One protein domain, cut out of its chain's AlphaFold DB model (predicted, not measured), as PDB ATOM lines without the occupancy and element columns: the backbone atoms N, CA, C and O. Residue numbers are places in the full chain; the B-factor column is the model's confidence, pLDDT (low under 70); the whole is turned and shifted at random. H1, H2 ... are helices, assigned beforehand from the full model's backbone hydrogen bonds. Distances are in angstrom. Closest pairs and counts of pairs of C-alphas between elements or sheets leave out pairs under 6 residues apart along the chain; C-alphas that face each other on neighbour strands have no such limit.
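AT A GLANCE: This is residues 9 to 71 of the 133 residues of an uncharacterized protein of Citrobacter pasteurii (UniProt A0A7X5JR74). Little regular structure: a flat body made largely of loops, with two short helices packed on each other at a steep tilt, and with both ends of the printed part at the end of the long axis away from H2 and the link before it. The printed part has 63 residues, 15 of them in H1 and then H2, with no named strand; the class is all helix. It is compact, with a radius of gyration of the C-alphas of 11.5 A and spans of 36 by 25 by 13 A.

IN THESE COORDINATES: Residues 9 to 28 hold no named element. H1, residues 29 to 37, begins with C-alpha 29 at (199.509, 157.142, 138.667) and is 12.3 A long. H2, residues 49 to 54, ends with C-alpha 54 at (201.836, 159.985, 134.139). Residues 55 to 71 hold no named element.

HOW THE PARTS SIT: H1 and H2 touch, the closest C-alphas being those of Ala 32 and Tyr 53, 5.5 A apart. They run opposite ways at a steep tilt of 65 degrees. In H1 and H2 every O i to N i+4 pair is within hydrogen-bond range.

THE WHOLE: The C-alphas farthest apart, of Gly 47 and Glu 71, are 36.4 A apart. The printed part has no cut. The link from H1 to H2 is long, 11 residues. Residues 43 to 54 have pLDDT under 70.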
ATOM      1  N   PRO A   9     191.217 168.626 155.246       82.94
ATOM      2  CA  PRO A   9     191.799 168.745 153.922       82.94
ATOM      3  C   PRO A   9     192.310 167.370 153.493       82.94
ATOM      4  O   PRO A   9     192.896 166.613 154.273       82.94
ATOM      5  N   CYS A  10     192.030 167.004 152.251       84.50
ATOM      6  CA  CYS A  10     192.439 165.722 151.715       84.50
ATOM      7  C   CYS A  10     193.965 165.643 151.726       84.50
ATOM      8  O   CYS A  10     194.619 166.429 151.055       84.50
ATOM      9  N   SER A  11     194.531 164.643 152.396       83.56
ATOM     10  CA  SER A  11     195.986 164.458 152.490       83.56
ATOM     11  C   SER A  11     196.693 164.240 151.148       83.56
ATOM     12  O   SER A  11     197.911 164.319 151.081       83.56
ATOM     13  N   HIS A  12     195.949 163.937 150.081       81.62
ATOM     14  CA  HIS A  12     196.517 163.684 148.760       81.62
ATOM     15  C   HIS A  12     196.611 164.940 147.887       81.62
ATOM     16  O   HIS A  12     197.570 165.089 147.141       81.62
ATOM     17  N   CYS A  13     195.609 165.818 147.954       85.50
ATOM     18  CA  CYS A  13     195.567 167.058 147.165       85.50
ATOM     19  C   CYS A  13     195.666 168.317 148.033       85.50
ATOM     20  O   CYS A  13     195.462 169.411 147.529       85.50
ATOM     21  N   GLU A  14     195.900 168.148 149.334       84.81
ATOM     22  CA  GLU A  14     196.072 169.210 150.332       84.81
ATOM     23  C   GLU A  14     194.952 170.263 150.344       84.81
ATOM     24  O   GLU A  14     195.159 171.401 150.743       84.81
ATOM     25  N   GLY A  15     193.735 169.890 149.930       83.56
ATOM     26  CA  GLY A  15     192.610 170.827 149.836       83.56
ATOM     27  C   GLY A  15     192.292 171.329 148.427       83.56
ATOM     28  O   GLY A  15     191.213 171.873 148.229       83.56
ATOM     29  N   GLU A  16     193.153 171.109 147.429       85.06
ATOM     30  CA  GLU A  16     192.953 171.667 146.080       85.06
ATOM     31  C   GLU A  16     191.899 170.925 145.241       85.06
ATOM     32  O   GLU A  16     191.389 171.461 144.259       85.06
ATOM     33  N   GLY A  17     191.611 169.659 145.555       82.50
ATOM     34  CA  GLY A  17     190.670 168.820 144.798       82.50
ATOM     35  C   GLY A  17     191.219 168.269 143.473       82.50
ATOM     36  O   GLY A  17     190.699 167.276 142.960       82.50
ATOM     37  N   THR A  18     192.317 168.813 142.952       86.75
ATOM     38  CA  THR A  18     193.040 168.275 141.788       86.75
ATOM     39  C   THR A  18     194.334 167.593 142.218       86.75
ATOM     40  O   THR A  18     194.947 167.949 143.219       86.75
ATOM     41  N   CYS A  19     194.731 166.537 141.510       85.88
ATOM     42  CA  CYS A  19     195.944 165.798 141.831       85.88
ATOM     43  C   CYS A  19     197.155 166.434 141.136       85.88
ATOM     44  O   CYS A  19     197.228 166.438 139.906       85.88
ATOM     45  N   LYS A  20     198.112 166.915 141.936       85.06
ATOM     46  CA  LYS A  20     199.415 167.445 141.489       85.06
ATOM     47  C   LYS A  20     200.611 166.706 142.102       85.06
ATOM     48  O   LYS A  20     201.747 167.137 141.960       85.06
ATOM     49  N   SER A  21     200.356 165.598 142.798       83.06
ATOM     50  CA  SER A  21     201.360 164.851 143.571       83.06
ATOM     51  C   SER A  21     202.302 163.997 142.709       83.06
ATOM     52  O   SER A  21     203.119 163.258 143.249       83.06
ATOM     53  N   GLY A  22     202.146 164.017 141.382       81.50
ATOM     54  CA  GLY A  22     203.033 163.347 140.434       81.50
ATOM     55  C   GLY A  22     204.230 164.213 140.031       81.50
ATOM     56  O   GLY A  22     204.349 165.384 140.388       81.50
ATOM     57  N   GLU A  23     205.134 163.627 139.253       79.81
ATOM     58  CA  GLU A  23     206.357 164.291 138.798       79.81
ATOM     59  C   GLU A  23     206.043 165.528 137.936       79.81
ATOM     60  O   GLU A  23     205.179 165.473 137.062       79.81
ATOM     61  N   ASN A  24     206.742 166.647 138.163       78.56
ATOM     62  CA  ASN A  24     206.522 167.930 137.472       78.56
ATOM     63  C   ASN A  24     205.088 168.496 137.598       78.56
ATOM     64  O   ASN A  24     204.578 169.108 136.662       78.56
ATOM     65  N   GLY A  25     204.414 168.275 138.735       76.56
ATOM     66  CA  GLY A  25     203.049 168.772 138.970       76.56
ATOM     67  C   GLY A  25     201.972 168.007 138.197       76.56
ATOM     68  O   GLY A  25     200.836 168.470 138.067       76.56
ATOM     69  N   LYS A  26     202.324 166.834 137.659       82.56
ATOM     70  CA  LYS A  26     201.385 165.935 136.993       82.56
ATOM     71  C   LYS A  26     200.547 165.174 138.016       82.56
ATOM     72  O   LYS A  26     200.763 165.220 139.226       82.56
ATOM     73  N   THR A  27     199.552 164.466 137.515       84.81
ATOM     74  CA  THR A  27     198.672 163.650 138.348       84.81
ATOM     75  C   THR A  27     199.377 162.358 138.725       84.81
ATOM     76  O   THR A  27     200.179 161.817 137.963       84.81
ATOM     77  N   CYS A  28     199.113 161.848 139.924       85.56
ATOM     78  CA  CYS A  28     199.713 160.592 140.334       85.56
ATOM     79  C   CYS A  28     199.099 159.420 139.552       85.56
ATOM     80  O   CYS A  28     197.917 159.417 139.185       85.56
ATOM     81  N   VAL A  29     199.900 158.369 139.374       82.81
ATOM     82  CA  VAL A  29     199.509 157.142 138.667       82.81
ATOM     83  C   VAL A  29     198.234 156.520 139.250       82.81
ATOM     84  O   VAL A  29     197.422 155.971 138.511       82.81
ATOM     85  N   VAL A  30     198.021 156.636 140.564       83.94
ATOM     86  CA  VAL A  30     196.851 156.070 141.252       83.94
ATOM     87  C   VAL A  30     195.558 156.774 140.833       83.94
ATOM     88  O   VAL A  30     194.579 156.102 140.512       83.94
ATOM     89  N   CYS A  31     195.553 158.111 140.782       85.88
ATOM     90  CA  CYS A  31     194.409 158.881 140.292       85.88
ATOM     91  C   CYS A  31     194.103 158.530 138.838       85.88
ATOM     92  O   CYS A  31     192.974 158.160 138.520       85.88
ATOM     93  N   ALA A  32     195.116 158.575 137.973       85.06
ATOM     94  CA  ALA A  32     194.953 158.278 136.555       85.06
ATOM     95  C   ALA A  32     194.425 156.849 136.314       85.06
ATOM     96  O   ALA A  32     193.517 156.644 135.507       85.06
ATOM     97  N   MET A  33     194.920 155.856 137.061       81.38
ATOM     98  CA  MET A  33     194.430 154.478 136.976       81.38
ATOM     99  C   MET A  33     192.983 154.321 137.448       81.38
ATOM    100  O   MET A  33     192.237 153.544 136.850       81.38
ATOM    101  N   GLU A  34     192.566 155.025 138.501       84.69
ATOM    102  CA  GLU A  34     191.192 154.930 138.999       84.69
ATOM    103  C   GLU A  34     190.194 155.482 137.975       84.69
ATOM    104  O   GLU A  34     189.193 154.832 137.666       84.69
ATOM    105  N   TYR A  35     190.532 156.605 137.335       84.00
ATOM    106  CA  TYR A  35     189.748 157.157 136.227       84.00
ATOM    107  C   TYR A  35     189.765 156.265 134.978       84.00
ATOM    108  O   TYR A  35     188.762 156.165 134.265       84.00
ATOM    109  N   ALA A  36     190.853 155.531 134.742       82.12
ATOM    110  CA  ALA A  36     190.901 154.527 133.684       82.12
ATOM    111  C   ALA A  36     189.982 153.323 133.961       82.12
ATOM    112  O   ALA A  36     189.444 152.728 133.026       82.12
ATOM    113  N   LYS A  37     189.755 152.939 135.228       82.12
ATOM    114  CA  LYS A  37     188.834 151.836 135.568       82.12
ATOM    115  C   LYS A  37     187.392 152.155 135.202       82.12
ATOM    116  O   LYS A  37     186.740 151.282 134.626       82.12
ATOM    117  N   VAL A  38     186.947 153.375 135.506       80.50
ATOM    118  CA  VAL A  38     185.582 153.871 135.252       80.50
ATOM    119  C   VAL A  38     185.349 154.313 133.801       80.50
ATOM    120  O   VAL A  38     184.247 154.718 133.458       80.50
ATOM    121  N   GLY A  39     186.362 154.202 132.932       77.19
ATOM    122  CA  GLY A  39     186.240 154.478 131.497       77.19
ATOM    123  C   GLY A  39     186.391 155.948 131.107       77.19
ATOM    124  O   GLY A  39     186.177 156.281 129.948       77.19
ATOM    125  N   PHE A  40     186.792 156.818 132.039       72.88
ATOM    126  CA  PHE A  40     187.057 158.235 131.756       72.88
ATOM    127  C   PHE A  40     188.370 158.436 130.987       72.88
ATOM    128  O   PHE A  40     188.528 159.405 130.252       72.88
ATOM    129  N   ILE A  41     189.311 157.502 131.155       76.44
ATOM    130  CA  ILE A  41     190.564 157.429 130.401       76.44
ATOM    131  C   ILE A  41     190.611 156.067 129.695       76.44
ATOM    132  O   ILE A  41     190.298 155.045 130.320       76.44
ATOM    133  N   PRO A  42     191.009 156.001 128.414       72.50
ATOM    134  CA  PRO A  42     191.149 154.734 127.711       72.50
ATOM    135  C   PRO A  42     192.182 153.821 128.390       72.50
ATOM    136  O   PRO A  42     193.321 154.203 128.658       72.50
ATOM    137  N   LYS A  43     191.780 152.570 128.654       67.25
ATOM    138  CA  LYS A  43     192.662 151.537 129.214       67.25
ATOM    139  C   LYS A  43     193.687 151.109 128.166       67.25
ATOM    140  O   LYS A  43     193.358 150.367 127.244       67.25
ATOM    141  N   LEU A  44     194.948 151.494 128.339       64.38
ATOM    142  CA  LEU A  44     196.024 150.990 127.478       64.38
ATOM    143  C   LEU A  44     196.334 149.504 127.732       64.38
ATOM    144  O   LEU A  44     196.233 149.012 128.860       64.38
ATOM    145  N   LYS A  45     196.755 148.775 126.689       58.78
ATOM    146  CA  LYS A  45     197.325 147.416 126.803       58.78
ATOM    147  C   LYS A  45     198.760 147.484 127.363       58.78
ATOM    148  O   LYS A  45     199.378 148.537 127.376       58.78
ATOM    149  N   LYS A  46     199.241 146.368 127.923       56.91
ATOM    150  CA  LYS A  46     200.347 146.211 128.905       56.91
ATOM    151  C   LYS A  46     201.750 146.801 128.574       56.91
ATOM    152  O   LYS A  46     202.623 146.608 129.407       56.91
ATOM    153  N   GLY A  47     201.966 147.523 127.471       57.91
ATOM    154  CA  GLY A  47     203.277 148.090 127.091       57.91
ATOM    155  C   GLY A  47     203.569 149.475 127.686       57.91
ATOM    156  O   GLY A  47     204.469 149.607 128.503       57.91
ATOM    157  N   ASP A  48     202.742 150.482 127.373       62.19
ATOM    158  CA  ASP A  48     203.077 151.908 127.607       62.19
ATOM    159  C   ASP A  48     202.274 152.578 128.737       62.19
ATOM    160  O   ASP A  48     202.128 153.800 128.811       62.19
ATOM    161  N   LYS A  49     201.713 151.773 129.645       64.31
ATOM    162  CA  LYS A  49     200.759 152.237 130.666       64.31
ATOM    163  C   LYS A  49     201.317 153.349 131.553       64.31
ATOM    164  O   LYS A  49     200.608 154.308 131.831       64.31
ATOM    165  N   LYS A  50     202.554 153.208 132.031       61.81
ATOM    166  CA  LYS A  50     203.101 154.085 133.074       61.81
ATOM    167  C   LYS A  50     203.298 155.519 132.560       61.81
ATOM    168  O   LYS A  50     202.706 156.431 133.120       61.81
ATOM    169  N   SER A  51     203.989 155.684 131.432       62.09
ATOM    170  CA  SER A  51     204.237 157.000 130.823       62.09
ATOM    171  C   SER A  51     202.946 157.704 130.381       62.09
ATOM    172  O   SER A  51     202.793 158.906 130.591       62.09
ATOM    173  N   TYR A  52     201.972 156.959 129.845       68.06
ATOM    174  CA  TYR A  52     200.690 157.538 129.444       68.06
ATOM    175  C   TYR A  52     199.875 158.047 130.636       68.06
ATOM    176  O   TYR A  52     199.398 159.177 130.610       68.06
ATOM    177  N   TYR A  53     199.737 157.253 131.705       66.00
ATOM    178  CA  TYR A  53     199.002 157.689 132.897       66.00
ATOM    179  C   TYR A  53     199.714 158.817 133.654       66.00
ATOM    180  O   TYR A  53     199.045 159.653 134.253       66.00
ATOM    181  N   GLU A  54     201.043 158.884 133.582       68.00
ATOM    182  CA  GLU A  54     201.836 159.985 134.139       68.00
ATOM    183  C   GLU A  54     201.757 161.255 133.287       68.00
ATOM    184  O   GLU A  54     202.130 162.312 133.776       68.00
ATOM    185  N   SER A  55     201.278 161.200 132.039       71.81
ATOM    186  CA  SER A  55     201.193 162.382 131.166       71.81
ATOM    187  C   SER A  55     200.045 163.334 131.517       71.81
ATOM    188  O   SER A  55     200.070 164.497 131.118       71.81
ATOM    189  N   PHE A  56     199.055 162.873 132.283       75.81
ATOM    190  CA  PHE A  56     197.887 163.678 132.616       75.81
ATOM    191  C   PHE A  56     198.182 164.693 133.724       75.81
ATOM    192  O   PHE A  56     198.745 164.367 134.772       75.81
ATOM    193  N   THR A  57     197.719 165.922 133.527       81.50
ATOM    194  CA  THR A  57     197.810 167.035 134.483       81.50
ATOM    195  C   THR A  57     196.415 167.469 134.916       81.50
ATOM    196  O   THR A  57     195.506 167.514 134.091       81.50
ATOM    197  N   GLY A  58     196.233 167.815 136.193       75.69
ATOM    198  CA  GLY A  58     194.976 168.398 136.679       75.69
ATOM    199  C   GLY A  58     193.768 167.453 136.726       75.69
ATOM    200  O   GLY A  58     192.638 167.925 136.793       75.69
ATOM    201  N   LEU A  59     193.969 166.129 136.716       84.00
ATOM    202  CA  LEU A  59     192.892 165.181 137.018       84.00
ATOM    203  C   LEU A  59     192.339 165.448 138.412       84.00
ATOM    204  O   LEU A  59     193.072 165.711 139.369       84.00
ATOM    205  N   ILE A  60     191.026 165.297 138.510       85.00
ATOM    206  CA  ILE A  60     190.308 165.297 139.773       85.00
ATOM    207  C   ILE A  60     190.939 164.242 140.692       85.00
ATOM    208  O   ILE A  60     191.254 163.127 140.273       85.00
ATOM    209  N   CYS A  61     191.175 164.599 141.951       86.75
ATOM    210  CA  CYS A  61     191.753 163.675 142.914       86.75
ATOM    211  C   CYS A  61     190.779 162.518 143.166       86.75
ATOM    212  O   CYS A  61     189.693 162.729 143.703       86.75
ATOM    213  N   SER A  62     191.168 161.284 142.835       83.31
ATOM    214  CA  SER A  62     190.313 160.105 143.029       83.31
ATOM    215  C   SER A  62     190.059 159.787 144.510       83.31
ATOM    216  O   SER A  62     189.057 159.156 144.840       83.31
ATOM    217  N   CYS A  63     190.922 160.256 145.419       81.62
ATOM    218  CA  CYS A  63     190.786 160.022 146.860       81.62
ATOM    219  C   CYS A  63     189.654 160.842 147.498       81.62
ATOM    220  O   CYS A  63     188.953 160.330 148.372       81.62
ATOM    221  N   CYS A  64     189.480 162.103 147.086       83.75
ATOM    222  CA  CYS A  64     188.403 162.975 147.574       83.75
ATOM    223  C   CYS A  64     187.306 163.225 146.533       83.75
ATOM    224  O   CYS A  64     186.336 163.907 146.837       83.75
ATOM    225  N   GLY A  65     187.444 162.708 145.310       81.31
ATOM    226  CA  GLY A  65     186.494 162.937 144.221       81.31
ATOM    227  C   GLY A  65     186.410 164.395 143.761       81.31
ATOM    228  O   GLY A  65     185.387 164.788 143.216       81.31
ATOM    229  N   GLY A  66     187.444 165.207 144.004       82.69
ATOM    230  CA  GLY A  66     187.453 166.626 143.625       82.69
ATOM    231  C   GLY A  66     186.980 167.603 144.686       82.69
ATOM    232  O   GLY A  66     187.051 168.805 144.470       82.69
ATOM    233  N   LEU A  67     186.548 167.111 145.846       82.25
ATOM    234  CA  LEU A  67     186.004 167.949 146.917       82.25
ATOM    235  C   LEU A  67     187.066 168.767 147.665       82.25
ATOM    236  O   LEU A  67     186.711 169.655 148.432       82.25
ATOM    237  N   GLY A  68     188.353 168.425 147.535       80.50
ATOM    238  CA  GLY A  68     189.442 169.027 148.318       80.50
ATOM    239  C   GLY A  68     189.452 168.590 149.786       80.50
ATOM    240  O   GLY A  68     190.514 168.408 150.367       80.50
ATOM    241  N   ASN A  69     188.290 168.269 150.348       82.06
ATOM    242  CA  ASN A  69     188.122 167.749 151.694       82.06
ATOM    243  C   ASN A  69     187.786 166.255 151.683       82.06
ATOM    244  O   ASN A  69     187.075 165.764 150.804       82.06
ATOM    245  N   ALA A  70     188.293 165.523 152.669       76.88
ATOM    246  CA  ALA A  70     187.999 164.112 152.858       76.88
ATOM    247  C   ALA A  70     187.517 163.855 154.288       76.88
ATOM    248  O   ALA A  70     188.136 164.275 155.264       76.88
ATOM    249  N   GLU A  71     186.415 163.119 154.408       70.88
ATOM    250  CA  GLU A  71     186.012 162.543 155.688       70.88
ATOM    251  C   GLU A  71     186.979 161.423 156.079       70.88
ATOM    252  O   GLU A  71     187.352 160.590 155.241       70.88
TER     253      GLU A  71